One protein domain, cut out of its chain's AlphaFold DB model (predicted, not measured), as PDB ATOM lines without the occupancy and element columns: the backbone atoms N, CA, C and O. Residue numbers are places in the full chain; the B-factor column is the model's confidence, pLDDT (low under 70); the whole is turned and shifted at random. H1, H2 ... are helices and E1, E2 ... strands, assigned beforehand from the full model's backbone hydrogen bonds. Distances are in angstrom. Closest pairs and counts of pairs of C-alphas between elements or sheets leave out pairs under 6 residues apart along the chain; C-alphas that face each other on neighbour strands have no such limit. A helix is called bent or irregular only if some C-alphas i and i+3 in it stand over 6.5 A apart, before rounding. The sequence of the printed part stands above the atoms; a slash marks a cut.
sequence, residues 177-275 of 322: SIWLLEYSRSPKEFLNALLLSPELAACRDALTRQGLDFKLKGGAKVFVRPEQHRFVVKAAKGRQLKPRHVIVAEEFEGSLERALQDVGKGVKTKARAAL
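AT A GLANCE: This is residues 177 to 275 of the 322 residues of the protein "Hypothetical protein" of Alexandrium monilatum (UniProt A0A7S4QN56). A twisted sheet of four strands makes the core, with H4 over one face and H3 over the other. H1 and H2 lie by the sheet's E2 edge, where H1 also packs on H4, while E4 makes the opposite edge. The printed part has 99 residues with four named helices and four named strands, in the order E1 H1 H2 E2 H3 E3 H4 E4; the sheet is mixed, its order E2 E3 E1 E4, and the class is mixed, helices and strands. It is compact, with a radius of gyration of the C-alphas of 12.3 A, and its rounded outline spans 34 by 28 by 23 A.

HOW THE PARTS SIT: E1, residues 178 to 183, is an inner strand. H1, residues 188 to 196, only grazes the sheet, with residues 190 to 195. H2, residues 201 to 209, only grazes it too; H1 and H2 meet only through their link. E2, residues 221 to 223, is an edge strand. H3, residues 226 to 236, is close to H2 but not clearly touching, the closest C-alphas being those of Leu 207 and Pro 226, 5.2 A apart. E3, residues 245 to 249, is parallel to E2, with N 223 and O 247 at 2.8 A, and antiparallel to E1, with N 181 and O 246 at 2.8 A. E2, H3 and E3 form a strand-helix-strand unit, two parallel neighbour strands with a helix between, its crossover left-handed. H3 is over E3 at a height over the sheet of 9.3 A. H4, residues 250 to 260, is on the opposite face at a height of 8.6 A, over E2 and, only just, over E3, on which 3 of its C-alphas fall. H4 touches H1 at a steep tilt of 53 degrees, the C-alphas of Ala 193 and Ala 259 being closest at 5.9 A. E4, residues 269 to 274, is antiparallel to E1, with N 182 and O 271 at 2.9 A. E3, H4 and E4 form a split unit, with E1 between its strands and a right-handed crossover. Every O i to N i+4 pair is within hydrogen-bond range in H1 and H2, against 5 of 7 in H3 and 5 of 7 in H4.

IN THESE COORDINATES: E1 begins at C-alpha 178 (159.351, 199.026, 201.517) and is 16.1 A long. H3 is 15.5 A long and irregular, with C-alphas 227 and 230 7.1 A apart. H4 is 15.7 A long and only just irregular, with C-alphas 251 and 254 7.0 A apart. E4, 13.7 A long, ends at C-alpha 274 (160.189, 193.154, 202.921).

THE WHOLE: The C-alphas of Gln 210 and Lys 265 are the two farthest apart, at 35.2 A. The printed part has no cut, the link from H2 to E2 is long, and no printed residue is under 70 in pLDDT.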
ATOM      1  N   SER A 177     163.688 201.093 201.951       93.50
ATOM      2  CA  SER A 177     163.056 199.791 202.145       93.50
ATOM      3  C   SER A 177     161.535 199.943 202.193       93.50
ATOM      4  O   SER A 177     161.007 200.852 202.837       93.50
ATOM      5  N   ILE A 178     160.817 199.051 201.509       95.88
ATOM      6  CA  ILE A 178     159.351 199.026 201.517       95.88
ATOM      7  C   ILE A 178     158.891 197.757 202.221       95.88
ATOM      8  O   ILE A 178     159.291 196.644 201.872       95.88
ATOM      9  N   TRP A 179     158.009 197.925 203.197       97.56
ATOM     10  CA  TRP A 179     157.547 196.863 204.073       97.56
ATOM     11  C   TRP A 179     156.069 196.570 203.844       97.56
ATOM     12  O   TRP A 179     155.238 197.467 203.731       97.56
ATOM     13  N   LEU A 180     155.734 195.284 203.796       97.94
ATOM     14  CA  LEU A 180     154.374 194.773 203.888       97.94
ATOM     15  C   LEU A 180     154.126 194.337 205.334       97.94
ATOM     16  O   LEU A 180     154.673 193.333 205.797       97.94
ATOM     17  N   LEU A 181     153.284 195.090 206.032       98.44
ATOM     18  CA  LEU A 181     152.872 194.836 207.406       98.44
ATOM     19  C   LEU A 181     151.508 194.136 207.419       98.44
ATOM     20  O   LEU A 181     150.553 194.605 206.799       98.44
ATOM     21  N   GLU A 182     151.397 193.021 208.138       98.44
ATOM     22  CA  GLU A 182     150.125 192.365 208.458       98.44
ATOM     23  C   GLU A 182     149.767 192.660 209.913       98.44
ATOM     24  O   GLU A 182     150.521 192.304 210.817       98.44
ATOM     25  N   TYR A 183     148.593 193.238 210.157       98.25
ATOM     26  CA  TYR A 183     148.070 193.439 211.508       98.25
ATOM     27  C   TYR A 183     147.162 192.282 211.944       98.25
ATOM     28  O   TYR A 183     146.427 191.695 211.145       98.25
ATOM     29  N   SER A 184     147.195 191.954 213.238       97.56
ATOM     30  CA  SER A 184     146.417 190.866 213.853       97.56
ATOM     31  C   SER A 184     144.905 191.009 213.646       97.56
ATOM     32  O   SER A 184     144.198 190.014 213.479       97.56
ATOM     33  N   ARG A 185     144.406 192.248 213.675       96.56
ATOM     34  CA  ARG A 185     142.993 192.627 213.560       96.56
ATOM     35  C   ARG A 185     142.877 193.908 212.735       96.56
ATOM     36  O   ARG A 185     143.819 194.688 212.668       96.56
ATOM     37  N   SER A 186     141.706 194.134 212.146       96.19
ATOM     38  CA  SER A 186     141.384 195.353 211.389       96.19
ATOM     39  C   SER A 186     140.018 195.909 211.815       96.19
ATOM     40  O   SER A 186     139.060 195.816 211.042       96.19
ATOM     41  N   PRO A 187     139.887 196.404 213.062       96.94
ATOM     42  CA  PRO A 187     138.656 197.041 213.521       96.94
ATOM     43  C   PRO A 187     138.384 198.342 212.741       96.94
ATOM     44  O   PRO A 187     139.232 198.825 211.984       96.94
ATOM     45  N   LYS A 188     137.193 198.925 212.890       96.81
ATOM     46  CA  LYS A 188     136.815 200.132 212.131       96.81
ATOM     47  C   LYS A 188     137.699 201.324 212.502       96.81
ATOM     48  O   LYS A 188     138.057 202.120 211.641       96.81
ATOM     49  N   GLU A 189     138.097 201.396 213.762       97.56
ATOM     50  CA  GLU A 189     138.996 202.381 214.354       97.56
ATOM     51  C   GLU A 189     140.377 202.329 213.693       97.56
ATOM     52  O   GLU A 189     140.925 203.370 213.356       97.56
ATOM     53  N   PHE A 190     140.888 201.126 213.402       97.69
ATOM     54  CA  PHE A 190     142.147 200.938 212.676       97.69
ATOM     55  C   PHE A 190     142.073 201.533 211.275       97.69
ATOM     56  O   PHE A 190     142.935 202.308 210.868       97.69
ATOM     57  N   LEU A 191     141.009 201.211 210.537       97.31
ATOM     58  CA  LEU A 191     140.820 201.753 209.195       97.31
ATOM     59  C   LEU A 191     140.637 203.272 209.233       97.31
ATOM     60  O   LEU A 191     141.223 203.972 208.413       97.31
ATOM     61  N   ASN A 192     139.866 203.787 210.192       97.56
ATOM     62  CA  ASN A 192     139.672 205.222 210.375       97.56
ATOM     63  C   ASN A 192     140.986 205.933 210.701       97.56
ATOM     64  O   ASN A 192     141.237 206.983 210.123       97.56
ATOM     65  N   ALA A 193     141.831 205.362 211.557       97.88
ATOM     66  CA  ALA A 193     143.135 205.926 211.875       97.88
ATOM     67  C   ALA A 193     144.028 206.022 210.635       97.88
ATOM     68  O   ALA A 193     144.571 207.081 210.357       97.88
ATOM     69  N   LEU A 194     144.103 204.975 209.810       97.75
ATOM     70  CA  LEU A 194     144.873 205.026 208.562       97.75
ATOM     71  C   LEU A 194     144.330 206.062 207.557       97.75
ATOM     72  O   LEU A 194     145.098 206.693 206.827       97.75
ATOM     73  N   LEU A 195     143.006 206.227 207.496       97.38
ATOM     74  CA  LEU A 195     142.332 207.106 206.535       97.38
ATOM     75  C   LEU A 195     142.284 208.576 206.963       97.38
ATOM     76  O   LEU A 195     142.301 209.452 206.105       97.38
ATOM     77  N   LEU A 196     142.158 208.839 208.262       97.69
ATOM     78  CA  LEU A 196     141.848 210.161 208.807       97.69
ATOM     79  C   LEU A 196     142.992 210.749 209.637       97.69
ATOM     80  O   LEU A 196     142.888 211.904 210.037       97.69
ATOM     81  N   SER A 197     144.069 209.999 209.906       97.69
ATOM     82  CA  SER A 197     145.171 210.519 210.718       97.69
ATOM     83  C   SER A 197     145.848 211.722 210.053       97.69
ATOM     84  O   SER A 197     146.099 211.686 208.839       97.69
ATOM     85  N   PRO A 198     146.187 212.766 210.828       98.00
ATOM     86  CA  PRO A 198     146.964 213.897 210.327       98.00
ATOM     87  C   PRO A 198     148.399 213.479 209.974       98.00
ATOM     88  O   PRO A 198     148.950 213.952 208.987       98.00
ATOM     89  N   GLU A 199     148.965 212.511 210.700       98.19
ATOM     90  CA  GLU A 199     150.345 212.031 210.516       98.19
ATOM     91  C   GLU A 199     150.623 211.443 209.128       98.19
ATOM     92  O   GLU A 199     151.745 211.502 208.627       98.19
ATOM     93  N   LEU A 200     149.595 210.872 208.495       98.06
ATOM     94  CA  LEU A 200     149.680 210.299 207.151       98.06
ATOM     95  C   LEU A 200     149.056 211.213 206.085       98.06
ATOM     96  O   LEU A 200     149.022 210.832 204.915       98.06
ATOM     97  N   ALA A 201     148.571 212.405 206.455       97.88
ATOM     98  CA  ALA A 201     147.908 213.320 205.525       97.88
ATOM     99  C   ALA A 201     148.845 213.749 204.394       97.88
ATOM    100  O   ALA A 201     148.511 213.544 203.235       97.88
ATOM    101  N   ALA A 202     150.065 214.186 204.721       97.62
ATOM    102  CA  ALA A 202     151.045 214.613 203.720       97.62
ATOM    103  C   ALA A 202     151.339 213.526 202.664       97.62
ATOM    104  O   ALA A 202     151.427 213.826 201.474       97.62
ATOM    105  N   CYS A 203     151.435 212.258 203.083       97.81
ATOM    106  CA  CYS A 203     151.627 211.121 202.181       97.81
ATOM    107  C   CYS A 203     150.392 210.885 201.295       97.81
ATOM    108  O   CYS A 203     150.524 210.765 200.075       97.81
ATOM    109  N   ARG A 204     149.183 210.877 201.879       98.38
ATOM    110  CA  ARG A 204     147.932 210.721 201.115       98.38
ATOM    111  C   ARG A 204     147.736 211.852 200.107       98.38
ATOM    112  O   ARG A 204     147.362 211.585 198.968       98.38
ATOM    113  N   ASP A 205     148.036 213.085 200.495       98.19
ATOM    114  CA  ASP A 205     147.906 214.263 199.640       98.19
ATOM    115  C   ASP A 205     148.937 214.245 198.507       98.19
ATOM    116  O   ASP A 205     148.630 214.654 197.390       98.19
ATOM    117  N   ALA A 206     150.156 213.759 198.761       97.44
ATOM    118  CA  ALA A 206     151.175 213.583 197.724       97.44
ATOM    119  C   ALA A 206     150.759 212.539 196.675       97.44
ATOM    120  O   ALA A 206     150.898 212.792 195.481       97.44
ATOM    121  N   LEU A 207     150.205 211.400 197.107       97.88
ATOM    122  CA  LEU A 207     149.676 210.375 196.199       97.88
ATOM    123  C   LEU A 207     148.469 210.894 195.405       97.88
ATOM    124  O   LEU A 207     148.433 210.772 194.182       97.88
ATOM    125  N   THR A 208     147.528 211.552 196.084       97.75
ATOM    126  CA  THR A 208     146.303 212.086 195.466       97.75
ATOM    127  C   THR A 208     146.613 213.165 194.428       97.75
ATOM    128  O   THR A 208     146.004 213.172 193.363       97.75
ATOM    129  N   ARG A 209     147.605 214.033 194.681       97.75
ATOM    130  CA  ARG A 209     148.074 215.044 193.713       97.75
ATOM    131  C   ARG A 209     148.580 214.444 192.400       97.75
ATOM    132  O   ARG A 209     148.522 215.112 191.378       97.75
ATOM    133  N   GLN A 210     149.057 213.202 192.429       97.62
ATOM    134  CA  GLN A 210     149.513 212.458 191.252       97.62
ATOM    135  C   GLN A 210     148.425 211.537 190.670       97.62
ATOM    136  O   GLN A 210     148.715 210.710 189.810       97.62
ATOM    137  N   GLY A 211     147.179 211.630 191.154       97.75
ATOM    138  CA  GLY A 211     146.086 210.747 190.734       97.75
ATOM    139  C   GLY A 211     146.257 209.292 191.189       97.75
ATOM    140  O   GLY A 211     145.662 208.387 190.610       97.75
ATOM    141  N   LEU A 212     147.083 209.037 192.209       97.88
ATOM    142  CA  LEU A 212     147.377 207.695 192.707       97.88
ATOM    143  C   LEU A 212     146.528 207.383 193.944       97.88
ATOM    144  O   LEU A 212     146.574 208.102 194.942       97.88
ATOM    145  N   ASP A 213     145.791 206.270 193.916       97.50
ATOM    146  CA  ASP A 213     144.994 205.831 195.066       97.50
ATOM    147  C   ASP A 213     145.876 205.124 196.112       97.50
ATOM    148  O   ASP A 213     146.610 204.176 195.818       97.50
ATOM    149  N   PHE A 214     145.780 205.546 197.370       97.75
ATOM    150  CA  PHE A 214     146.443 204.890 198.498       97.75
ATOM    151  C   PHE A 214     145.697 203.616 198.957       97.75
ATOM    152  O   PHE A 214     146.185 202.883 199.824       97.75
ATOM    153  N   LYS A 215     144.504 203.322 198.420       97.88
ATOM    154  CA  LYS A 215     143.730 202.100 198.678       97.88
ATOM    155  C   LYS A 215     143.793 201.147 197.481       97.88
ATOM    156  O   LYS A 215     143.404 201.469 196.371       97.88
ATOM    157  N   LEU A 216     144.209 199.905 197.725       97.19
ATOM    158  CA  LEU A 216     144.216 198.859 196.693       97.19
ATOM    159  C   LEU A 216     142.850 198.165 196.577       97.19
ATOM    160  O   LEU A 216     142.069 198.159 197.532       97.19
ATOM    161  N   LYS A 217     142.597 197.482 195.447       93.31
ATOM    162  CA  LYS A 217     141.349 196.724 195.186       93.31
ATOM    163  C   LYS A 217     140.997 195.711 196.295       93.31
ATOM    164  O   LYS A 217     139.829 195.518 196.601       93.31
ATOM    165  N   GLY A 218     141.994 195.127 196.968       93.25
ATOM    166  CA  GLY A 218     141.804 194.213 198.111       93.25
ATOM    167  C   GLY A 218     141.569 194.895 199.473       93.25
ATOM    168  O   GLY A 218     141.494 194.247 200.518       93.25
ATOM    169  N   GLY A 219     141.487 196.225 199.493       96.00
ATOM    170  CA  GLY A 219     141.274 197.026 200.695       96.00
ATOM    171  C   GLY A 219     142.532 197.300 201.521       96.00
ATOM    172  O   GLY A 219     142.440 198.061 202.486       96.00
ATOM    173  N   ALA A 220     143.689 196.751 201.145       98.06
ATOM    174  CA  ALA A 220     144.978 197.130 201.725       98.06
ATOM    175  C   ALA A 220     145.291 198.619 201.490       98.06
ATOM    176  O   ALA A 220     144.739 199.245 200.578       98.06
ATOM    177  N   LYS A 221     146.140 199.183 202.350       98.44
ATOM    178  CA  LYS A 221     146.553 200.594 202.302       98.44
ATOM    179  C   LYS A 221     148.021 200.712 201.929       98.44
ATOM    180  O   LYS A 221     148.805 199.844 202.300       98.44
ATOM    181  N   VAL A 222     148.364 201.764 201.198       98.19
ATOM    182  CA  VAL A 222     149.708 202.027 200.689       98.19
ATOM    183  C   VAL A 222     150.128 203.428 201.120       98.19
ATOM    184  O   VAL A 222     149.471 204.400 200.769       98.19
ATOM    185  N   PHE A 223     151.224 203.517 201.869       98.06
ATOM    186  CA  PHE A 223     151.829 204.763 202.337       98.06
ATOM    187  C   PHE A 223     153.288 204.804 201.883       98.06
ATOM    188  O   PHE A 223     154.191 204.334 202.573       98.06
ATOM    189  N   VAL A 224     153.496 205.292 200.664       96.75
ATOM    190  CA  VAL A 224     154.799 205.373 199.986       96.75
ATOM    191  C   VAL A 224     154.870 206.682 199.205       96.75
ATOM    192  O   VAL A 224     153.849 207.358 199.048       96.75
ATOM    193  N   ARG A 225     156.050 207.045 198.697       95.25
ATOM    194  CA  ARG A 225     156.155 208.209 197.811       95.25
ATOM    195  C   ARG A 225     155.466 207.949 196.464       95.25
ATOM    196  O   ARG A 225     155.422 206.791 196.033       95.25
ATOM    197  N   PRO A 226     154.973 208.984 195.764       95.88
ATOM    198  CA  PRO A 226     154.346 208.821 194.451       95.88
ATOM    199  C   PRO A 226     155.198 208.036 193.449       95.88
ATOM    200  O   PRO A 226     154.692 207.139 192.776       95.88
ATOM    201  N   GLU A 227     156.510 208.272 193.431       92.94
ATOM    202  CA  GLU A 227     157.450 207.627 192.511       92.94
ATOM    203  C   GLU A 227     157.575 206.116 192.781       92.94
ATOM    204  O   GLU A 227     157.859 205.330 191.878       92.94
ATOM    205  N   GLN A 228     157.322 205.683 194.021       93.62
ATOM    206  CA  GLN A 228     157.403 204.284 194.450       93.62
ATOM    207  C   GLN A 228     156.092 203.515 194.235       93.62
ATOM    208  O   GLN A 228     156.094 202.283 194.161       93.62
ATOM    209  N   HIS A 229     154.961 204.216 194.133       96.00
ATOM    210  CA  HIS A 229     153.624 203.617 194.158       96.00
ATOM    211  C   HIS A 229     153.416 202.579 193.053       96.00
ATOM    212  O   HIS A 229     153.047 201.436 193.335       96.00
ATOM    213  N   ARG A 230     153.750 202.921 191.804       94.06
ATOM    214  CA  ARG A 230     153.584 202.024 190.646       94.06
ATOM    215  C   ARG A 230     154.333 200.701 190.830       94.06
ATOM    216  O   ARG A 230     153.817 199.631 190.494       94.06
ATOM    217  N   PHE A 231     155.539 200.764 191.388       92.56
ATOM    218  CA  PHE A 231     156.372 199.596 191.667       92.56
ATOM    219  C   PHE A 231     155.771 198.719 192.762       92.56
ATOM    220  O   PHE A 231     155.712 197.497 192.615       92.56
ATOM    221  N   VAL A 232     155.264 199.346 193.821       94.88
ATOM    222  CA  VAL A 232     154.596 198.666 194.930       94.88
ATOM    223  C   VAL A 232     153.332 197.956 194.469       94.88
ATOM    224  O   VAL A 232     153.146 196.785 194.789       94.88
ATOM    225  N   VAL A 233     152.493 198.613 193.665       96.12
ATOM    226  CA  VAL A 233     151.279 198.001 193.104       96.12
ATOM    227  C   VAL A 233     151.635 196.799 192.226       96.12
ATOM    228  O   VAL A 233     150.996 195.749 192.325       96.12
ATOM    229  N   LYS A 234     152.692 196.907 191.412       94.56
ATOM    230  CA  LYS A 234     153.188 195.793 190.593       94.56
ATOM    231  C   LYS A 234     153.704 194.633 191.452       94.56
ATOM    232  O   LYS A 234     153.367 193.490 191.163       94.56
ATOM    233  N   ALA A 235     154.467 194.909 192.511       94.31
ATOM    234  CA  ALA A 235     154.984 193.896 193.441       94.31
ATOM    235  C   ALA A 235     153.887 193.260 194.320       94.31
ATOM    236  O   ALA A 235     154.009 192.116 194.768       94.31
ATOM    237  N   ALA A 236     152.805 193.999 194.562       95.75
ATOM    238  CA  ALA A 236     151.608 193.539 195.249       95.75
ATOM    239  C   ALA A 236     150.699 192.676 194.358       95.75
ATOM    240  O   ALA A 236     149.880 191.912 194.881       95.75
ATOM    241  N   LYS A 237     150.822 192.774 193.027       94.94
ATOM    242  CA  LYS A 237     150.015 191.999 192.078       94.94
ATOM    243  C   LYS A 237     150.243 190.500 192.300       94.94
ATOM    244  O   LYS A 237     151.373 190.040 192.409       94.94
ATOM    245  N   GLY A 238     149.154 189.739 192.399       93.12
ATOM    246  CA  GLY A 238     149.185 188.299 192.691       93.12
ATOM    247  C   GLY A 238     149.192 187.942 194.184       93.12
ATOM    248  O   GLY A 238     148.981 186.781 194.526       93.12
ATOM    249  N   ARG A 239     149.357 188.914 195.093       96.25
ATOM    250  CA  ARG A 239     149.187 188.691 196.537       96.25
ATOM    251  C   ARG A 239     147.729 188.921 196.942       96.25
ATOM    252  O   ARG A 239     147.105 189.892 196.521       96.25
ATOM    253  N   GLN A 240     147.188 188.071 197.817       96.50
ATOM    254  CA  GLN A 240     145.841 188.246 198.383       96.50
ATOM    255  C   GLN A 240     145.843 189.288 199.512       96.50
ATOM    256  O   GLN A 240     145.724 188.971 200.700       96.50
ATOM    257  N   LEU A 241     146.013 190.556 199.142       97.88
ATOM    258  CA  LEU A 241     146.036 191.656 200.095       97.88
ATOM    259  C   LEU A 241     144.631 191.948 200.635       97.88
ATOM    260  O   LEU A 241     143.742 192.364 199.907       97.88
ATOM    261  N   LYS A 242     144.453 191.726 201.935       97.88
ATOM    262  CA  LYS A 242     143.253 192.048 202.736       97.88
ATOM    263  C   LYS A 242     143.356 193.423 203.427       97.88
ATOM    264  O   LYS A 242     144.476 193.907 203.589       97.88
ATOM    265  N   PRO A 243     142.256 193.986 203.974       98.19
ATOM    266  CA  PRO A 243     142.258 195.276 204.685       98.19
ATOM    267  C   PRO A 243     143.192 195.393 205.899       98.19
ATOM    268  O   PRO A 243     143.528 196.500 206.302       98.19
ATOM    269  N   ARG A 244     143.618 194.266 206.485       98.00
ATOM    270  CA  ARG A 244     144.601 194.221 207.583       98.00
ATOM    271  C   ARG A 244     146.056 194.397 207.138       98.00
ATOM    272  O   ARG A 244     146.940 194.399 207.989       98.00
ATOM    273  N   HIS A 245     146.309 194.451 205.830       98.56
ATOM    274  CA  HIS A 245     147.648 194.660 205.296       98.56
ATOM    275  C   HIS A 245     147.873 196.130 204.972       98.56
ATOM    276  O   HIS A 245     147.017 196.790 204.372       98.56
ATOM    277  N   VAL A 246     149.055 196.607 205.336       98.44
ATOM    278  CA  VAL A 246     149.526 197.957 205.057       98.44
ATOM    279  C   VAL A 246     150.887 197.838 204.395       98.44
ATOM    280  O   VAL A 246     151.765 197.151 204.907       98.44
ATOM    281  N   ILE A 247     151.050 198.470 203.241       98.19
ATOM    282  CA  ILE A 247     152.346 198.629 202.596       98.19
ATOM    283  C   ILE A 247     152.856 200.017 202.948       98.19
ATOM    284  O   ILE A 247     152.153 200.999 202.717       98.19
ATOM    285  N   VAL A 248     154.050 200.099 203.513       97.94
ATOM    286  CA  VAL A 248     154.617 201.350 204.016       97.94
ATOM    287  C   VAL A 248     156.087 201.449 203.623       97.94
ATOM    288  O   VAL A 248     156.814 200.456 203.675       97.94
ATOM    289  N   ALA A 249     156.524 202.626 203.178       96.25
ATOM    290  CA  ALA A 249     157.948 202.907 203.037       96.25
ATOM    291  C   ALA A 249     158.539 203.172 204.425       96.25
ATOM    292  O   ALA A 249     157.873 203.759 205.273       96.25
ATOM    293  N   GLU A 250     159.788 202.773 204.646       95.81
ATOM    294  CA  GLU A 250     160.492 202.903 205.930       95.81
ATOM    295  C   GLU A 250     160.354 204.296 206.571       95.81
ATOM    296  O   GLU A 250     160.110 204.421 207.766       95.81
ATOM    297  N   GLU A 251     160.394 205.353 205.760       95.06
ATOM    298  CA  GLU A 251     160.253 206.744 206.211       95.06
ATOM    299  C   GLU A 251     158.878 207.105 206.796       95.06
ATOM    300  O   GLU A 251     158.774 208.045 207.582       95.06
ATOM    301  N   PHE A 252     157.825 206.373 206.430       97.31
ATOM    302  CA  PHE A 252     156.467 206.595 206.927       97.31
ATOM    303  C   PHE A 252     156.103 205.655 208.082       97.31
ATOM    304  O   PHE A 252     155.011 205.798 208.633       97.31
ATOM    305  N   GLU A 253     156.982 204.729 208.494       97.38
ATOM    306  CA  GLU A 253     156.705 203.820 209.618       97.38
ATOM    307  C   GLU A 253     156.451 204.591 210.917       97.38
ATOM    308  O   GLU A 253     155.455 204.337 211.587       97.38
ATOM    309  N   GLY A 254     157.258 205.613 211.220       97.38
ATOM    310  CA  GLY A 254     157.057 206.431 212.422       97.38
ATOM    311  C   GLY A 254     155.743 207.227 212.411       97.38
ATOM    312  O   GLY A 254     155.109 207.410 213.448       97.38
ATOM    313  N   SER A 255     155.289 207.692 211.242       98.06
ATOM    314  CA  SER A 255     153.969 208.329 211.103       98.06
ATOM    315  C   SER A 255     152.829 207.319 211.213       98.06
ATOM    316  O   SER A 255     151.780 207.627 211.777       98.06
ATOM    317  N   LEU A 256     153.033 206.101 210.707       97.94
ATOM    318  CA  LEU A 256     152.082 205.002 210.814       97.94
ATOM    319  C   LEU A 256     151.912 204.550 212.271       97.94
ATOM    320  O   LEU A 256     150.784 204.364 212.718       97.94
ATOM    321  N   GLU A 257     153.002 204.412 213.022       97.69
ATOM    322  CA  GLU A 257     152.970 204.049 214.443       97.69
ATOM    323  C   GLU A 257     152.238 205.100 215.279       97.69
ATOM    324  O   GLU A 257     151.328 204.749 216.032       97.69
ATOM    325  N   ARG A 258     152.551 206.388 215.076       98.12
ATOM    326  CA  ARG A 258     151.845 207.500 215.734       98.12
ATOM    327  C   ARG A 258     150.358 207.520 215.388       98.12
ATOM    328  O   ARG A 258     149.526 207.649 216.276       98.12
ATOM    329  N   ALA A 259     150.004 207.296 214.120       97.62
ATOM    330  CA  ALA A 259     148.605 207.203 213.704       97.62
ATOM    331  C   ALA A 259     147.852 206.040 214.373       97.62
ATOM    332  O   ALA A 259     146.640 206.124 214.569       97.62
ATOM    333  N   LEU A 260     148.541 204.944 214.699       97.38
ATOM    334  CA  LEU A 260     147.940 203.742 215.277       97.38
ATOM    335  C   LEU A 260     147.958 203.709 216.810       97.38
ATOM    336  O   LEU A 260     147.322 202.827 217.390       97.38
ATOM    337  N   GLN A 261     148.630 204.661 217.463       97.06
ATOM    338  CA  GLN A 261     148.765 204.719 218.920       97.06
ATOM    339  C   GLN A 261     147.400 204.770 219.639       97.06
ATOM    340  O   GLN A 261     147.226 204.119 220.671       97.06
ATOM    341  N   ASP A 262     146.408 205.438 219.042       94.50
ATOM    342  CA  ASP A 262     145.082 205.668 219.640       94.50
ATOM    343  C   ASP A 262     144.019 204.613 219.279       94.50
ATOM    344  O   ASP A 262     142.899 204.645 219.785       94.50
ATOM    345  N   VAL A 263     144.338 203.640 218.418       94.31
ATOM    346  CA  VAL A 263     143.362 202.667 217.877       94.31
ATOM    347  C   VAL A 263     142.869 201.650 218.926       94.31
ATOM    348  O   VAL A 263     141.929 200.889 218.689       94.31
ATOM    349  N   GLY A 264     143.449 201.670 220.126       89.12
ATOM    350  CA  GLY A 264     143.059 200.830 221.252       89.12
ATOM    351  C   GLY A 264     143.787 199.483 221.298       89.12
ATOM    352  O   GLY A 264     144.550 199.094 220.410       89.12
ATOM    353  N   LYS A 265     143.575 198.741 222.392       89.50
ATOM    354  CA  LYS A 265     144.275 197.474 222.654       89.50
ATOM    355  C   LYS A 265     143.843 196.401 221.646       89.50
ATOM    356  O   LYS A 265     142.672 196.045 221.577       89.50
ATOM    357  N   GLY A 266     144.801 195.814 220.926       89.44
ATOM    358  CA  GLY A 266     144.582 194.583 220.148       89.44
ATOM    359  C   GLY A 266     144.990 194.633 218.678       89.44
ATOM    360  O   GLY A 266     145.015 193.580 218.037       89.44
ATOM    361  N   VAL A 267     145.356 195.804 218.156       96.75
ATOM    362  CA  VAL A 267     146.018 195.927 216.855       96.75
ATOM    363  C   VAL A 267     147.521 195.809 217.082       96.75
ATOM    364  O   VAL A 267     148.146 196.700 217.643       96.75
ATOM    365  N   LYS A 268     148.096 194.669 216.704       96.94
ATOM    366  CA  LYS A 268     149.541 194.423 216.772       96.94
ATOM    367  C   LYS A 268     150.027 193.959 215.410       96.94
ATOM    368  O   LYS A 268     149.299 193.244 214.716       96.94
ATOM    369  N   THR A 269     151.247 194.328 215.047       97.94
ATOM    370  CA  THR A 269     151.908 193.789 213.857       97.94
ATOM    371  C   THR A 269     152.137 192.295 214.068       97.94
ATOM    372  O   THR A 269     152.798 191.882 215.015       97.94
ATOM    373  N   LYS A 270     151.520 191.478 213.217       98.06
ATOM    374  CA  LYS A 270     151.604 190.016 213.236       98.06
ATOM    375  C   LYS A 270     152.747 189.520 212.359       98.06
ATOM    376  O   LYS A 270     153.446 188.592 212.744       98.06
ATOM    377  N   ALA A 271     152.906 190.116 211.181       98.06
ATOM    378  CA  ALA A 271     153.974 189.780 210.253       98.06
ATOM    379  C   ALA A 271     154.523 191.046 209.598       98.06
ATOM    380  O   ALA A 271     153.783 191.993 209.327       98.06
ATOM    381  N   ARG A 272     155.827 191.031 209.336       97.88
ATOM    382  CA  ARG A 272     156.550 192.049 208.577       97.88
ATOM    383  C   ARG A 272     157.316 191.328 207.482       97.88
ATOM    384  O   ARG A 272     158.098 190.429 207.773       97.88
ATOM    385  N   ALA A 273     157.073 191.704 206.235       97.31
ATOM    386  CA  ALA A 273     157.779 191.161 205.085       97.31
ATOM    387  C   ALA A 273     158.348 192.309 204.257       97.31
ATOM    388  O   ALA A 273     157.617 193.236 203.911       97.31
ATOM    389  N   ALA A 274     159.633 192.247 203.916       95.50
ATOM    390  CA  ALA A 274     160.189 193.154 202.921       95.50
ATOM    391  C   ALA A 274     159.506 192.878 201.576       95.50
ATOM    392  O   ALA A 274     159.394 191.723 201.145       95.50
ATOM    393  N   LEU A 275     159.023 193.925 200.913       94.19
ATOM    394  CA  LEU A 275     158.708 193.811 199.498       94.19
ATOM    395  C   LEU A 275     160.031 193.860 198.735       94.19
ATOM    396  O   LEU A 275     160.880 194.685 199.073       94.19
TER     397      LEU A 275